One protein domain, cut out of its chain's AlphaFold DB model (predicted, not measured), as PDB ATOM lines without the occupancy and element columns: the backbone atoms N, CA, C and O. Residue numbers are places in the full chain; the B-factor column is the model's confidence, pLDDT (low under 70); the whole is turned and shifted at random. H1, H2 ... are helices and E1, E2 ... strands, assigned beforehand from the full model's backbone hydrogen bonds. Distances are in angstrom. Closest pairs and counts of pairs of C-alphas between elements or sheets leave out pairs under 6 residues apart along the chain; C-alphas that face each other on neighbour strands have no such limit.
ATOM      1  N   LEU A 325     -49.123  28.324  45.155       91.38
ATOM      2  CA  LEU A 325     -50.572  28.542  45.203       91.38
ATOM      3  C   LEU A 325     -50.960  29.870  45.863       91.38
ATOM      4  O   LEU A 325     -51.849  30.542  45.355       91.38
ATOM      5  N   HIS A 326     -50.300  30.243  46.961       89.75
ATOM      6  CA  HIS A 326     -50.740  31.361  47.805       89.75
ATOM      7  C   HIS A 326     -49.812  32.574  47.753       89.75
ATOM      8  O   HIS A 326     -50.269  33.685  47.981       89.75
ATOM      9  N   GLY A 327     -48.535  32.414  47.401       90.81
ATOM     10  CA  GLY A 327     -47.555  33.497  47.462       90.81
ATOM     11  C   GLY A 327     -46.639  33.420  48.684       90.81
ATOM     12  O   GLY A 327     -46.611  32.438  49.421       90.81
ATOM     13  N   HIS A 328     -45.845  34.468  48.880       91.38
ATOM     14  CA  HIS A 328     -45.031  34.675  50.069       91.38
ATOM     15  C   HIS A 328     -45.862  35.278  51.200       91.38
ATOM     16  O   HIS A 328     -46.480  36.327  51.016       91.38
ATOM     17  N   GLU A 329     -45.792  34.651  52.370       88.94
ATOM     18  CA  GLU A 329     -46.243  35.188  53.661       88.94
ATOM     19  C   GLU A 329     -45.530  36.525  53.918       88.94
ATOM     20  O   GLU A 329     -44.294  36.590  53.909       88.94
ATOM     21  N   THR A 330     -46.289  37.615  54.063       89.50
ATOM     22  CA  THR A 330     -45.715  38.946  54.343       89.50
ATOM     23  C   THR A 330     -45.722  39.280  55.831       89.50
ATOM     24  O   THR A 330     -45.090  40.255  56.234       89.50
ATOM     25  N   GLY A 331     -46.443  38.505  56.648       89.06
ATOM     26  CA  GLY A 331     -46.712  38.817  58.048       89.06
ATOM     27  C   GLY A 331     -47.694  39.978  58.253       89.06
ATOM     28  O   GLY A 331     -47.976  40.337  59.397       89.06
ATOM     29  N   ARG A 332     -48.234  40.582  57.181       89.25
ATOM     30  CA  ARG A 332     -49.268  41.622  57.269       89.25
ATOM     31  C   ARG A 332     -50.638  40.961  57.370       89.25
ATOM     32  O   ARG A 332     -51.148  40.442  56.382       89.25
ATOM     33  N   ILE A 333     -51.248  41.036  58.548       89.19
ATOM     34  CA  ILE A 333     -52.612  40.554  58.785       89.19
ATOM     35  C   ILE A 333     -53.580  41.731  58.658       89.19
ATOM     36  O   ILE A 333     -53.409  42.755  59.321       89.19
ATOM     37  N   VAL A 334     -54.599  41.581  57.818       88.56
ATOM     38  CA  VAL A 334     -55.689  42.550  57.661       88.56
ATOM     39  C   VAL A 334     -56.960  41.945  58.242       88.56
ATOM     40  O   VAL A 334     -57.246  40.766  58.036       88.56
ATOM     41  N   ARG A 335     -57.710  42.749  59.000       90.19
ATOM     42  CA  ARG A 335     -59.015  42.359  59.538       90.19
ATOM     43  C   ARG A 335     -60.126  42.963  58.687       90.19
ATOM     44  O   ARG A 335     -60.176  44.181  58.529       90.19
ATOM     45  N   PHE A 336     -61.032  42.129  58.200       82.75
ATOM     46  CA  PHE A 336     -62.202  42.546  57.436       82.75
ATOM     47  C   PHE A 336     -63.321  43.088  58.325       82.75
ATOM     48  O   PHE A 336     -63.408  42.780  59.516       82.75
ATOM     49  N   ALA A 337     -64.241  43.847  57.722       84.31
ATOM     50  CA  ALA A 337     -65.453  44.330  58.388       84.31
ATOM     51  C   ALA A 337     -66.355  43.185  58.899       84.31
ATOM     52  O   ALA A 337     -67.061  43.354  59.890       84.31
ATOM     53  N   SER A 338     -66.280  42.002  58.276       87.50
ATOM     54  CA  SER A 338     -66.917  40.758  58.735       87.50
ATOM     55  C   SER A 338     -66.303  40.190  60.024       87.50
ATOM     56  O   SER A 338     -66.899  39.322  60.660       87.50
ATOM     57  N   GLY A 339     -65.122  40.671  60.426       87.56
ATOM     58  CA  GLY A 339     -64.354  40.187  61.571       87.56
ATOM     59  C   GLY A 339     -63.282  39.147  61.233       87.56
ATOM     60  O   GLY A 339     -62.526  38.784  62.133       87.56
ATOM     61  N   GLU A 340     -63.193  38.705  59.978       87.44
ATOM     62  CA  GLU A 340     -62.194  37.744  59.494       87.44
ATOM     63  C   GLU A 340     -60.782  38.343  59.452       87.44
ATOM     64  O   GLU A 340     -60.620  39.538  59.206       87.44
ATOM     65  N   TYR A 341     -59.762  37.516  59.690       88.50
ATOM     66  CA  TYR A 341     -58.353  37.895  59.600       88.50
ATOM     67  C   TYR A 341     -57.702  37.148  58.442       88.50
ATOM     68  O   TYR A 341     -57.683  35.919  58.453       88.50
ATOM     69  N   VAL A 342     -57.128  37.879  57.490       87.12
ATOM     70  CA  VAL A 342     -56.415  37.300  56.346       87.12
ATOM     71  C   VAL A 342     -54.994  37.835  56.301       87.12
ATOM     72  O   VAL A 342     -54.748  39.029  56.504       87.12
ATOM     73  N   GLU A 343     -54.044  36.940  56.049       87.31
ATOM     74  CA  GLU A 343     -52.666  37.320  55.769       87.31
ATOM     75  C   GLU A 343     -52.527  37.751  54.307       87.31
ATOM     76  O   GLU A 343     -52.890  37.028  53.380       87.31
ATOM     77  N   VAL A 344     -51.967  38.942  54.092       87.75
ATOM     78  CA  VAL A 344     -51.670  39.439  52.752       87.75
ATOM     79  C   VAL A 344     -50.482  38.664  52.203       87.75
ATOM     80  O   VAL A 344     -49.372  38.751  52.732       87.75
ATOM     81  N   HIS A 345     -50.685  37.941  51.109       89.62
ATOM     82  CA  HIS A 345     -49.605  37.252  50.420       89.62
ATOM     83  C   HIS A 345     -49.051  38.083  49.262       89.62
ATOM     84  O   HIS A 345     -49.792  38.670  48.473       89.62
ATOM     85  N   ARG A 346     -47.722  38.097  49.112       90.00
ATOM     86  CA  ARG A 346     -47.067  38.651  47.920       90.00
ATOM     87  C   ARG A 346     -46.979  37.562  46.846       90.00
ATOM     88  O   ARG A 346     -46.360  36.531  47.113       90.00
ATOM     89  N   PRO A 347     -47.506  37.764  45.627       89.75
ATOM     90  CA  PRO A 347     -47.415  36.752  44.579       89.75
ATOM     91  C   PRO A 347     -45.953  36.447  44.221       89.75
ATOM     92  O   PRO A 347     -45.092  37.327  44.276       89.75
ATOM     93  N   LEU A 348     -45.675  35.194  43.844       90.94
ATOM     94  CA  LEU A 348     -44.360  34.809  43.319       90.94
ATOM     95  C   LEU A 348     -44.141  35.437  41.948       90.94
ATOM     96  O   LEU A 348     -45.050  35.425  41.103       90.94
ATOM     97  N   ASP A 349     -42.903  35.861  41.708       91.12
ATOM     98  CA  ASP A 349     -42.470  36.213  40.363       91.12
ATOM     99  C   ASP A 349     -42.444  34.969  39.442       91.12
ATOM    100  O   ASP A 349     -42.542  33.810  39.874       91.12
ATOM    101  N   GLU A 350     -42.370  35.201  38.131       88.25
ATOM    102  CA  GLU A 350     -42.411  34.124  37.138       88.25
ATOM    103  C   GLU A 350     -41.218  33.160  37.271       88.25
ATOM    104  O   GLU A 350     -41.367  31.943  37.127       88.25
ATOM    105  N   TYR A 351     -40.039  33.688  37.604       89.06
ATOM    106  CA  TYR A 351     -38.812  32.915  37.757       89.06
ATOM    107  C   TYR A 351     -38.894  31.978  38.971       89.06
ATOM    108  O   TYR A 351     -38.621  30.778  38.872       89.06
ATOM    109  N   GLU A 352     -39.320  32.506  40.113       90.12
ATOM    110  CA  GLU A 352     -39.546  31.811  41.372       90.12
ATOM    111  C   GLU A 352     -40.569  30.694  41.227       90.12
ATOM    112  O   GLU A 352     -40.370  29.594  41.763       90.12
ATOM    113  N   ARG A 353     -41.652  30.964  40.494       90.25
ATOM    114  CA  ARG A 353     -42.683  29.976  40.193       90.25
ATOM    115  C   ARG A 353     -42.123  28.860  39.326       90.25
ATOM    116  O   ARG A 353     -42.221  27.693  39.710       90.25
ATOM    117  N   TRP A 354     -41.476  29.208  38.210       87.88
ATOM    118  CA  TRP A 354     -40.873  28.249  37.281       87.88
ATOM    119  C   TRP A 354     -39.932  27.302  38.021       87.88
ATOM    120  O   TRP A 354     -40.037  26.086  37.913       87.88
ATOM    121  N   VAL A 355     -39.064  27.849  38.867       88.19
ATOM    122  CA  VAL A 355     -38.070  27.097  39.631       88.19
ATOM    123  C   VAL A 355     -38.682  26.026  40.553       88.19
ATOM    124  O   VAL A 355     -38.047  24.996  40.808       88.19
ATOM    125  N   ARG A 356     -39.897  26.254  41.059       90.50
ATOM    126  CA  ARG A 356     -40.603  25.335  41.965       90.50
ATOM    127  C   ARG A 356     -41.406  24.278  41.208       90.50
ATOM    128  O   ARG A 356     -41.451  23.131  41.649       90.50
ATOM    129  N   VAL A 357     -41.955  24.611  40.039       89.06
ATOM    130  CA  VAL A 357     -42.769  23.682  39.230       89.06
ATOM    131  C   VAL A 357     -41.988  22.946  38.136       89.06
ATOM    132  O   VAL A 357     -42.469  21.939  37.628       89.06
ATOM    133  N   ALA A 358     -40.774  23.387  37.790       84.56
ATOM    134  CA  ALA A 358     -39.959  22.829  36.703       84.56
ATOM    135  C   ALA A 358     -39.267  21.504  37.070       84.56
ATOM    136  O   ALA A 358     -38.040  21.367  37.023       84.56
ATOM    137  N   HIS A 359     -40.063  20.508  37.443       85.44
ATOM    138  CA  HIS A 359     -39.632  19.131  37.626       85.44
ATOM    139  C   HIS A 359     -40.749  18.162  37.222       85.44
ATOM    140  O   HIS A 359     -41.930  18.446  37.391       85.44
ATOM    141  N   GLU A 360     -40.376  17.008  36.673       80.38
ATOM    142  CA  GLU A 360     -41.337  15.995  36.231       80.38
ATOM    143  C   GLU A 360     -41.725  15.086  37.415       80.38
ATOM    144  O   GLU A 360     -40.838  14.437  37.989       80.38
ATOM    145  N   PRO A 361     -43.015  14.994  37.797       81.00
ATOM    146  CA  PRO A 361     -43.447  14.072  38.839       81.00
ATOM    147  C   PRO A 361     -43.343  12.634  38.326       81.00
ATOM    148  O   PRO A 361     -44.077  12.202  37.438       81.00
ATOM    149  N   ARG A 362     -42.422  11.856  38.899       84.00
ATOM    150  CA  ARG A 362     -42.255  10.444  38.540       84.00
ATOM    151  C   ARG A 362     -43.331   9.596  39.199       84.00
ATOM    152  O   ARG A 362     -43.548   9.694  40.403       84.00
ATOM    153  N   ARG A 363     -43.968   8.728  38.413       87.88
ATOM    154  CA  ARG A 363     -44.991   7.787  38.886       87.88
ATOM    155  C   ARG A 363     -44.420   6.370  38.992       87.88
ATOM    156  O   ARG A 363     -43.498   6.038  38.241       87.88
ATOM    157  N   PRO A 364     -44.955   5.525  39.893       89.56
ATOM    158  CA  PRO A 364     -44.595   4.116  39.930       89.56
ATOM    159  C   PRO A 364     -44.816   3.445  38.569       89.56
ATOM    160  O   PRO A 364     -45.844   3.662  37.926       89.56
ATOM    161  N   VAL A 365     -43.867   2.613  38.140       89.50
ATOM    162  CA  VAL A 365     -43.978   1.844  36.888       89.50
ATOM    163  C   VAL A 365     -45.216   0.944  36.970       89.50
ATOM    164  O   VAL A 365     -45.305   0.173  37.927       89.50
ATOM    165  N   PRO A 366     -46.165   0.994  36.016       87.88
ATOM    166  CA  PRO A 366     -47.382   0.190  36.085       87.88
ATOM    167  C   PRO A 366     -47.068  -1.305  35.947       87.88
ATOM    168  O   PRO A 366     -46.226  -1.708  35.141       87.88
ATOM    169  N   LEU A 367     -47.762  -2.134  36.729       90.19
ATOM    170  CA  LEU A 367     -47.691  -3.588  36.609       90.19
ATOM    171  C   LEU A 367     -48.771  -4.063  35.638       90.19
ATOM    172  O   LEU A 367     -49.959  -3.979  35.937       90.19
ATOM    173  N   LEU A 368     -48.352  -4.564  34.477       87.75
ATOM    174  CA  LEU A 368     -49.272  -5.173  33.516       87.75
ATOM    175  C   LEU A 368     -49.785  -6.531  34.035       87.75
ATOM    176  O   LEU A 368     -49.068  -7.175  34.810       87.75
ATOM    177  N   PRO A 369     -50.968  -6.998  33.593       87.38
ATOM    178  CA  PRO A 369     -51.525  -8.293  33.985       87.38
ATOM    179  C   PRO A 369     -50.570  -9.481  33.774       87.38
ATOM    180  O   PRO A 369     -49.701  -9.474  32.897       87.38
ATOM    181  N   ALA A 370     -50.726 -10.519  34.603       87.19
ATOM    182  CA  ALA A 370     -49.886 -11.722  34.561       87.19
ATOM    183  C   ALA A 370     -50.158 -12.619  33.344       87.19
ATOM    184  O   ALA A 370     -49.272 -13.365  32.915       87.19
ATOM    185  N   TYR A 371     -51.368 -12.520  32.805       88.69
ATOM    186  CA  TYR A 371     -51.859 -13.257  31.652       88.69
ATOM    187  C   TYR A 371     -52.352 -12.248  30.618       88.69
ATOM    188  O   TYR A 371     -52.887 -11.203  30.995       88.69
ATOM    189  N   ASP A 372     -52.124 -12.531  29.340       85.25
ATOM    190  CA  ASP A 372     -52.755 -11.768  28.267       85.25
ATOM    191  C   ASP A 372     -54.248 -12.123  28.142       85.25
ATOM    192  O   ASP A 372     -54.757 -13.020  28.818       85.25
ATOM    193  N   GLU A 373     -54.955 -11.426  27.254       85.69
ATOM    194  CA  GLU A 373     -56.378 -11.668  26.972       85.69
ATOM    195  C   GLU A 373     -56.663 -13.099  26.472       85.69
ATOM    196  O   GLU A 373     -57.806 -13.543  26.489       85.69
ATOM    197  N   ARG A 374     -55.630 -13.844  26.052       84.44
ATOM    198  CA  ARG A 374     -55.706 -15.224  25.553       84.44
ATOM    199  C   ARG A 374     -55.287 -16.259  26.608       84.44
ATOM    200  O   ARG A 374     -55.162 -17.438  26.285       84.44
ATOM    201  N   GLY A 375     -55.054 -15.844  27.856       83.19
ATOM    202  CA  GLY A 375     -54.655 -16.725  28.959       83.19
ATOM    203  C   GLY A 375     -53.185 -17.163  28.930       83.19
ATOM    204  O   GLY A 375     -52.778 -18.015  29.723       83.19
ATOM    205  N   VAL A 376     -52.351 -16.589  28.058       85.12
ATOM    206  CA  VAL A 376     -50.922 -16.904  27.978       85.12
ATOM    207  C   VAL A 376     -50.165 -16.129  29.050       85.12
ATOM    208  O   VAL A 376     -50.227 -14.903  29.154       85.12
ATOM    209  N   ARG A 377     -49.398 -16.857  29.868       86.12
ATOM    210  CA  ARG A 377     -48.590 -16.269  30.939       86.12
ATOM    211  C   ARG A 377     -47.481 -15.380  30.371       86.12
ATOM    212  O   ARG A 377     -46.608 -15.844  29.633       86.12
ATOM    213  N   ARG A 378     -47.422 -14.127  30.826       84.81
ATOM    214  CA  ARG A 378     -46.386 -13.167  30.430       84.81
ATOM    215  C   ARG A 378     -45.009 -13.573  30.960       84.81
ATOM    216  O   ARG A 378     -44.778 -13.678  32.172       84.81
ATOM    217  N   LYS A 379     -44.047 -13.753  30.049       86.19
ATOM    218  CA  LYS A 379     -42.637 -13.968  30.409       86.19
ATOM    219  C   LYS A 379     -42.103 -12.736  31.148       86.19
ATOM    220  O   LYS A 379     -42.312 -11.608  30.721       86.19
ATOM    221  N   GLY A 380     -41.411 -12.954  32.266       86.81
ATOM    222  CA  GLY A 380     -40.800 -11.868  33.043       86.81
ATOM    223  C   GLY A 380     -41.705 -11.183  34.073       86.81
ATOM    224  O   GLY A 380     -41.204 -10.328  34.797       86.81
ATOM    225  N   TYR A 381     -42.968 -11.603  34.243       89.12
ATOM    226  CA  TYR A 381     -43.896 -10.996  35.214       89.12
ATOM    227  C   TYR A 381     -43.316 -10.867  36.634       89.12
ATOM    228  O   TYR A 381     -43.462  -9.831  37.267       89.12
ATOM    229  N   ARG A 382     -42.586 -11.882  37.128       88.94
ATOM    230  CA  ARG A 382     -41.944 -11.822  38.457       88.94
ATOM    231  C   ARG A 382     -40.938 -10.669  38.575       88.94
ATOM    232  O   ARG A 382     -40.895 -10.014  39.610       88.94
ATOM    233  N   LYS A 383     -40.147 -10.413  37.527       90.12
ATOM    234  CA  LYS A 383     -39.174  -9.309  37.504       90.12
ATOM    235  C   LYS A 383     -39.893  -7.958  37.479       90.12
ATOM    236  O   LYS A 383     -39.525  -7.066  38.238       90.12
ATOM    237  N   ASP A 384     -40.948  -7.844  36.676       89.31
ATOM    238  CA  ASP A 384     -41.773  -6.634  36.597       89.31
ATOM    239  C   ASP A 384     -42.529  -6.364  37.905       89.31
ATOM    240  O   ASP A 384     -42.620  -5.216  38.325       89.31
ATOM    241  N   ALA A 385     -42.996  -7.403  38.601       91.31
ATOM    242  CA  ALA A 385     -43.641  -7.283  39.907       91.31
ATOM    243  C   ALA A 385     -42.671  -6.767  40.983       91.31
ATOM    244  O   ALA A 385     -43.023  -5.875  41.756       91.31
ATOM    245  N   ILE A 386     -41.428  -7.271  41.005       92.25
ATOM    246  CA  ILE A 386     -40.375  -6.756  41.897       92.25
ATOM    247  C   ILE A 386     -40.083  -5.291  41.565       92.25
ATOM    248  O   ILE A 386     -40.063  -4.446  42.460       92.25
ATOM    249  N   ARG A 387     -39.905  -4.971  40.280       92.00
ATOM    250  CA  ARG A 387     -39.652  -3.602  39.825       92.00
ATOM    251  C   ARG A 387     -40.799  -2.655  40.180       92.00
ATOM    252  O   ARG A 387     -40.532  -1.566  40.671       92.00
ATOM    253  N   HIS A 388     -42.051  -3.068  39.995       92.50
ATOM    254  CA  HIS A 388     -43.231  -2.300  40.394       92.50
ATOM    255  C   HIS A 388     -43.227  -2.016  41.902       92.50
ATOM    256  O   HIS A 388     -43.385  -0.866  42.306       92.50
ATOM    257  N   ARG A 389     -42.968  -3.032  42.738       92.81
ATOM    258  CA  ARG A 389     -42.891  -2.874  44.201       92.81
ATOM    259  C   ARG A 389     -41.792  -1.893  44.620       92.81
ATOM    260  O   ARG A 389     -42.031  -1.037  45.467       92.81
ATOM    261  N   LEU A 390     -40.607  -1.988  44.019       92.75
ATOM    262  CA  LEU A 390     -39.505  -1.057  44.285       92.75
ATOM    263  C   LEU A 390     -39.820   0.356  43.781       92.75
ATOM    264  O   LEU A 390     -39.549   1.336  44.466       92.75
ATOM    265  N   SER A 391     -40.443   0.475  42.610       92.62
ATOM    266  CA  SER A 391     -40.843   1.761  42.041       92.62
ATOM    267  C   SER A 391     -41.912   2.461  42.890       92.62
ATOM    268  O   SER A 391     -41.848   3.675  43.080       92.62
ATOM    269  N   ARG A 392     -42.844   1.701  43.484       93.38
ATOM    270  CA  ARG A 392     -43.775   2.214  44.499       93.38
ATOM    271  C   ARG A 392     -43.037   2.770  45.709       93.38
ATOM    272  O   ARG A 392     -43.237   3.924  46.059       93.38
ATOM    273  N   LEU A 393     -42.101   2.015  46.275       90.94
ATOM    274  CA  LEU A 393     -41.297   2.467  47.414       90.94
ATOM    275  C   LEU A 393     -40.551   3.798  47.139       90.94
ATOM    276  O   LEU A 393     -40.384   4.611  48.053       90.94
ATOM    277  N   PHE A 394     -40.167   4.058  45.884       90.19
ATOM    278  CA  PHE A 394     -39.554   5.322  45.460       90.19
ATOM    279  C   PHE A 394     -40.554   6.486  45.320       90.19
ATOM    280  O   PHE A 394     -40.200   7.615  45.662       90.19
ATOM    281  N   TYR A 395     -41.762   6.237  44.794       90.19
ATOM    282  CA  TYR A 395     -42.643   7.288  44.246       90.19
ATOM    283  C   TYR A 395     -44.110   7.251  44.711       90.19
ATOM    284  O   TYR A 395     -44.942   8.002  44.197       90.19
ATOM    285  N   GLU A 396     -44.460   6.384  45.657       88.38
ATOM    286  CA  GLU A 396     -45.814   6.288  46.217       88.38
ATOM    287  C   GLU A 396     -46.195   7.564  46.976       88.38
ATOM    288  O   GLU A 396     -47.226   8.157  46.677       88.38
ATOM    289  N   ASP A 397     -45.304   8.069  47.833       87.69
ATOM    290  CA  ASP A 397     -45.528   9.274  48.648       87.69
ATOM    291  C   ASP A 397     -45.236  10.600  47.912       87.69
ATOM    292  O   ASP A 397     -44.942  11.610  48.551       87.69
ATOM    293  N   ARG A 398     -45.209  10.609  46.576       88.38
ATOM    294  CA  ARG A 398     -44.793  11.791  45.797       88.38
ATOM    295  C   ARG A 398     -45.747  12.977  45.996       88.38
ATOM    296  O   ARG A 398     -46.958  12.797  46.103       88.38
ATOM    297  N   VAL A 399     -45.205  14.191  45.949       90.31
ATOM    298  CA  VAL A 399     -45.985  15.428  45.815       90.31
ATOM    299  C   VAL A 399     -45.923  15.850  44.350       90.31
ATOM    300  O   VAL A 399     -44.832  15.962  43.794       90.31
ATOM    301  N   GLU A 400     -47.077  16.026  43.704       89.69
ATOM    302  CA  GLU A 400     -47.126  16.503  42.317       89.69
ATOM    303  C   GLU A 400     -46.997  18.046  42.289       89.69
ATOM    304  O   GLU A 400     -47.526  18.719  43.181       89.69
ATOM    305  N   PRO A 401     -46.253  18.619  41.320       89.75
ATOM    306  CA  PRO A 401     -46.147  20.065  41.162       89.75
ATOM    307  C   PRO A 401     -47.509  20.679  40.818       89.75
ATOM    308  O   PRO A 401     -48.351  20.024  40.205       89.75
ATOM    309  N   VAL A 402     -47.695  21.950  41.188       91.31
ATOM    310  CA  VAL A 402     -48.937  22.695  40.926       91.31
ATOM    311  C   VAL A 402     -49.239  22.727  39.432       91.31
ATOM    312  O   VAL A 402     -48.382  23.100  38.627       91.31
ATOM    313  N   THR A 403     -50.471  22.375  39.067       90.88
ATOM    314  CA  THR A 403     -50.936  22.482  37.677       90.88
ATOM    315  C   THR A 403     -51.465  23.889  37.366       90.88
ATOM    316  O   THR A 403     -51.924  24.585  38.273       90.88
ATOM    317  N   PRO A 404     -51.477  24.329  36.092       88.69
ATOM    318  CA  PRO A 404     -52.062  25.623  35.726       88.69
ATOM    319  C   PRO A 404     -53.532  25.775  36.146       88.69
ATOM    320  O   PRO A 404     -53.943  26.863  36.529       88.69
ATOM    321  N   ALA A 405     -54.307  24.684  36.118       89.38
ATOM    322  CA  ALA A 405     -55.702  24.681  36.554       89.38
ATOM    323  C   ALA A 405     -55.837  24.880  38.073       89.38
ATOM    324  O   ALA A 405     -56.670  25.665  38.514       89.38
ATOM    325  N   GLU A 406     -54.991  24.217  38.869       88.88
ATOM    326  CA  GLU A 406     -54.944  24.416  40.325       88.88
ATOM    327  C   GLU A 406     -54.526  25.843  40.690       88.88
ATOM    328  O   GLU A 406     -55.092  26.431  41.606       88.88
ATOM    329  N   LEU A 407     -53.560  26.411  39.960       88.19
ATOM    330  CA  LEU A 407     -53.130  27.791  40.166       88.19
ATOM    331  C   LEU A 407     -54.249  28.785  39.832       88.19
ATOM    332  O   LEU A 407     -54.494  29.697  40.612       88.19
ATOM    333  N   ALA A 408     -54.941  28.597  38.706       86.94
ATOM    334  CA  ALA A 408     -56.067  29.444  38.322       86.94
ATOM    335  C   ALA A 408     -57.211  29.367  39.346       86.94
ATOM    336  O   ALA A 408     -57.780  30.394  39.703       86.94
ATOM    337  N   ALA A 409     -57.507  28.170  39.864       86.81
ATOM    338  CA  ALA A 409     -58.495  27.988  40.924       86.81
ATOM    339  C   ALA A 409     -58.081  28.700  42.225       86.81
ATOM    340  O   ALA A 409     -58.890  29.410  42.814       86.81
ATOM    341  N   ALA A 410     -56.819  28.572  42.650       83.88
ATOM    342  CA  ALA A 410     -56.314  29.257  43.844       83.88
ATOM    343  C   ALA A 410     -56.355  30.787  43.702       83.88
ATOM    344  O   ALA A 410     -56.740  31.486  44.635       83.88
ATOM    345  N   GLN A 411     -56.020  31.306  42.520       81.75
ATOM    346  CA  GLN A 411     -56.109  32.736  42.228       81.75
ATOM    347  C   GLN A 411     -57.556  33.234  42.232       81.75
ATOM    348  O   GLN A 411     -57.809  34.305  42.772       81.75
ATOM    349  N   ALA A 412     -58.504  32.468  41.684       75.06
ATOM    350  CA  ALA A 412     -59.921  32.830  41.717       75.06
ATOM    351  C   ALA A 412     -60.435  32.972  43.160       75.06
ATOM    352  O   ALA A 412     -61.028  33.991  43.494       75.06
ATOM    353  N   HIS A 413     -60.107  32.017  44.036       65.88
ATOM    354  CA  HIS A 413     -60.478  32.088  45.452       65.88
ATOM    355  C   HIS A 413     -59.795  33.247  46.201       65.88
ATOM    356  O   HIS A 413     -60.450  33.933  46.978       65.88
ATOM    357  N   GLY A 414     -58.514  33.530  45.933       58.41
ATOM    358  CA  GLY A 414     -57.814  34.660  46.562       58.41
ATOM    359  C   GLY A 414     -58.287  36.041  46.080       58.41
ATOM    360  O   GLY A 414     -58.244  37.010  46.837       58.41
ATOM    361  N   HIS A 415     -58.759  36.152  44.834       52.81
ATOM    362  CA  HIS A 415     -59.329  37.395  44.306       52.81
ATOM    363  C   HIS A 415     -60.717  37.705  44.882       52.81
ATOM    364  O   HIS A 415     -61.021  38.882  45.061       52.81
ATOM    365  N   ASP A 416     -61.520  36.694  45.220       50.78
ATOM    366  CA  ASP A 416     -62.809  36.901  45.894       50.78
ATOM    367  C   ASP A 416     -62.624  37.418  47.336       50.78
ATOM    368  O   ASP A 416     -63.393  38.265  47.793       50.78
ATOM    369  N   GLU A 417     -61.562  36.992  48.030       49.62
ATOM    370  CA  GLU A 417     -61.240  37.448  49.393       49.62
ATOM    371  C   GLU A 417     -60.665  38.879  49.425       49.62
ATOM    372  O   GLU A 417     -61.045  39.685  50.273       49.62
ATOM    373  N   VAL A 418     -59.782  39.242  48.484       47.62
ATOM    374  CA  VAL A 418     -59.127  40.569  48.463       47.62
ATOM    375  C   VAL A 418     -59.916  41.607  47.653       47.62
ATOM    376  O   VAL A 418     -59.918  42.785  48.004       47.62
ATOM    377  N   GLY A 419     -60.653  41.208  46.613       42.88
ATOM    378  CA  GLY A 419     -61.517  42.108  45.836       42.88
ATOM    379  C   GLY A 419     -62.674  42.692  46.656       42.88
ATOM    380  O   GLY A 419     -63.122  43.807  46.393       42.88
ATOM    381  N   ALA A 420     -63.106  41.992  47.709       39.34
ATOM    382  CA  ALA A 420     -64.032  42.518  48.709       39.34
ATOM    383  C   ALA A 420     -63.374  43.523  49.686       39.34
ATOM    384  O   ALA A 420     -64.083  44.323  50.299       39.34
ATOM    385  N   ALA A 421     -62.039  43.516  49.820       42.19
ATOM    386  CA  ALA A 421     -61.273  44.403  50.707       42.19
ATOM    387  C   ALA A 421     -61.192  45.842  50.182       42.19
ATOM    388  O   ALA A 421     -61.343  46.785  50.953       42.19
ATOM    389  N   ASP A 422     -61.003  46.021  48.873       38.75
ATOM    390  CA  ASP A 422     -60.915  47.359  48.267       38.75
ATOM    391  C   ASP A 422     -62.282  48.065  48.182       38.75
ATOM    392  O   ASP A 422     -62.350  49.287  48.050       38.75
ATOM    393  N   ALA A 423     -63.389  47.322  48.310       40.72
ATOM    394  CA  ALA A 423     -64.747  47.873  48.309       40.72
ATOM    395  C   ALA A 423     -65.252  48.299  49.706       40.72
ATOM    396  O   ALA A 423     -66.269  48.988  49.805       40.72
ATOM    397  N   GLY A 424     -64.562  47.916  50.788       40.66
ATOM    398  CA  GLY A 424     -64.950  48.220  52.166       40.66
ATOM    399  C   GLY A 424     -63.799  48.843  52.944       40.66
ATOM    400  O   GLY A 424     -62.854  48.148  53.288       40.66
TER     401      GLY A 424
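What this domain is: This is residues 325 to 424 of the 453 residues of the protein "Cytochrome bc1 complex cytochrome b subunit" of Actinomycetales bacterium (UniProt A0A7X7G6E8). What does the whole look like? It is a long, loose out-and-back shape: at one end stand a curved hairpin of E1 and E2, the short helix H1 and the longer helix H3, and from there residues 358 to 380 run out to the far end, where the chain turns and comes back through H2 and residues 396 to 403 to H3. No helix touches another. What is it made of? The printed part has 100 residues with two named strands and three named helices, in the order E1, E2, H1, H2, H3; the two strands make one antiparallel sheet, and the class is mixed, helices and strands. How large is its outline? It is extended, a rod spanning 71 by 27 by 20 A, with a radius of gyration of the C-alphas of 23.1 A.

Where its parts are: Where are the strands? E1 is residues 328 to 335, 18.6 A long, with C-alpha 328 at (-45.031, 34.675, 50.069). E2 is residues 341 to 346, 16.3 A long. Where are the helices? H1 is residues 350 to 357, 10.7 A long. H2 is residues 381 to 395, 20.4 A long, with C-alpha 381 at (-43.896, -10.996, 35.214). H3 is residues 404 to 419, 21.5 A long, ending with C-alpha 419 at (-61.517, 42.108, 45.836).

How they stand to each other: How do the strands pair? E1 and E2 are a hairpin, antiparallel with 147 degrees between their directions, and E1 bends by 68 degrees at residue 331. N 328 and O 346 are 2.8 A apart and N 334 and O 342 are 2.9 A apart, both within hydrogen-bond range; the C-alphas of Ile 333 and Glu 343 face each other at 4.4 A. Where do the helices stand? E2 and H3 are near each other, with 5 pairs of C-alphas within 10 A. H1 and H3 are apart, and H2 is apart from E1, E2, H1 and H3. Are the helix backbones complete? In H1, H2 and H3 every O i to N i+4 pair is within hydrogen-bond range.

The domain as a whole: How far does it reach? The two C-alphas farthest apart, those of Val 376 and Gly 424, are 70.9 A apart, and the printed part has no cut. Which links are long? H1 to H2 is a long link of 23 residues, H2 to H3 a short one of 8, and the links E1 to E2 and E2 to H1 are tight. Where is confidence low? The mean pLDDT of the printed part is 83.4, and residues 413 to 424, of which 413 to 419 belong to H3, are under 70.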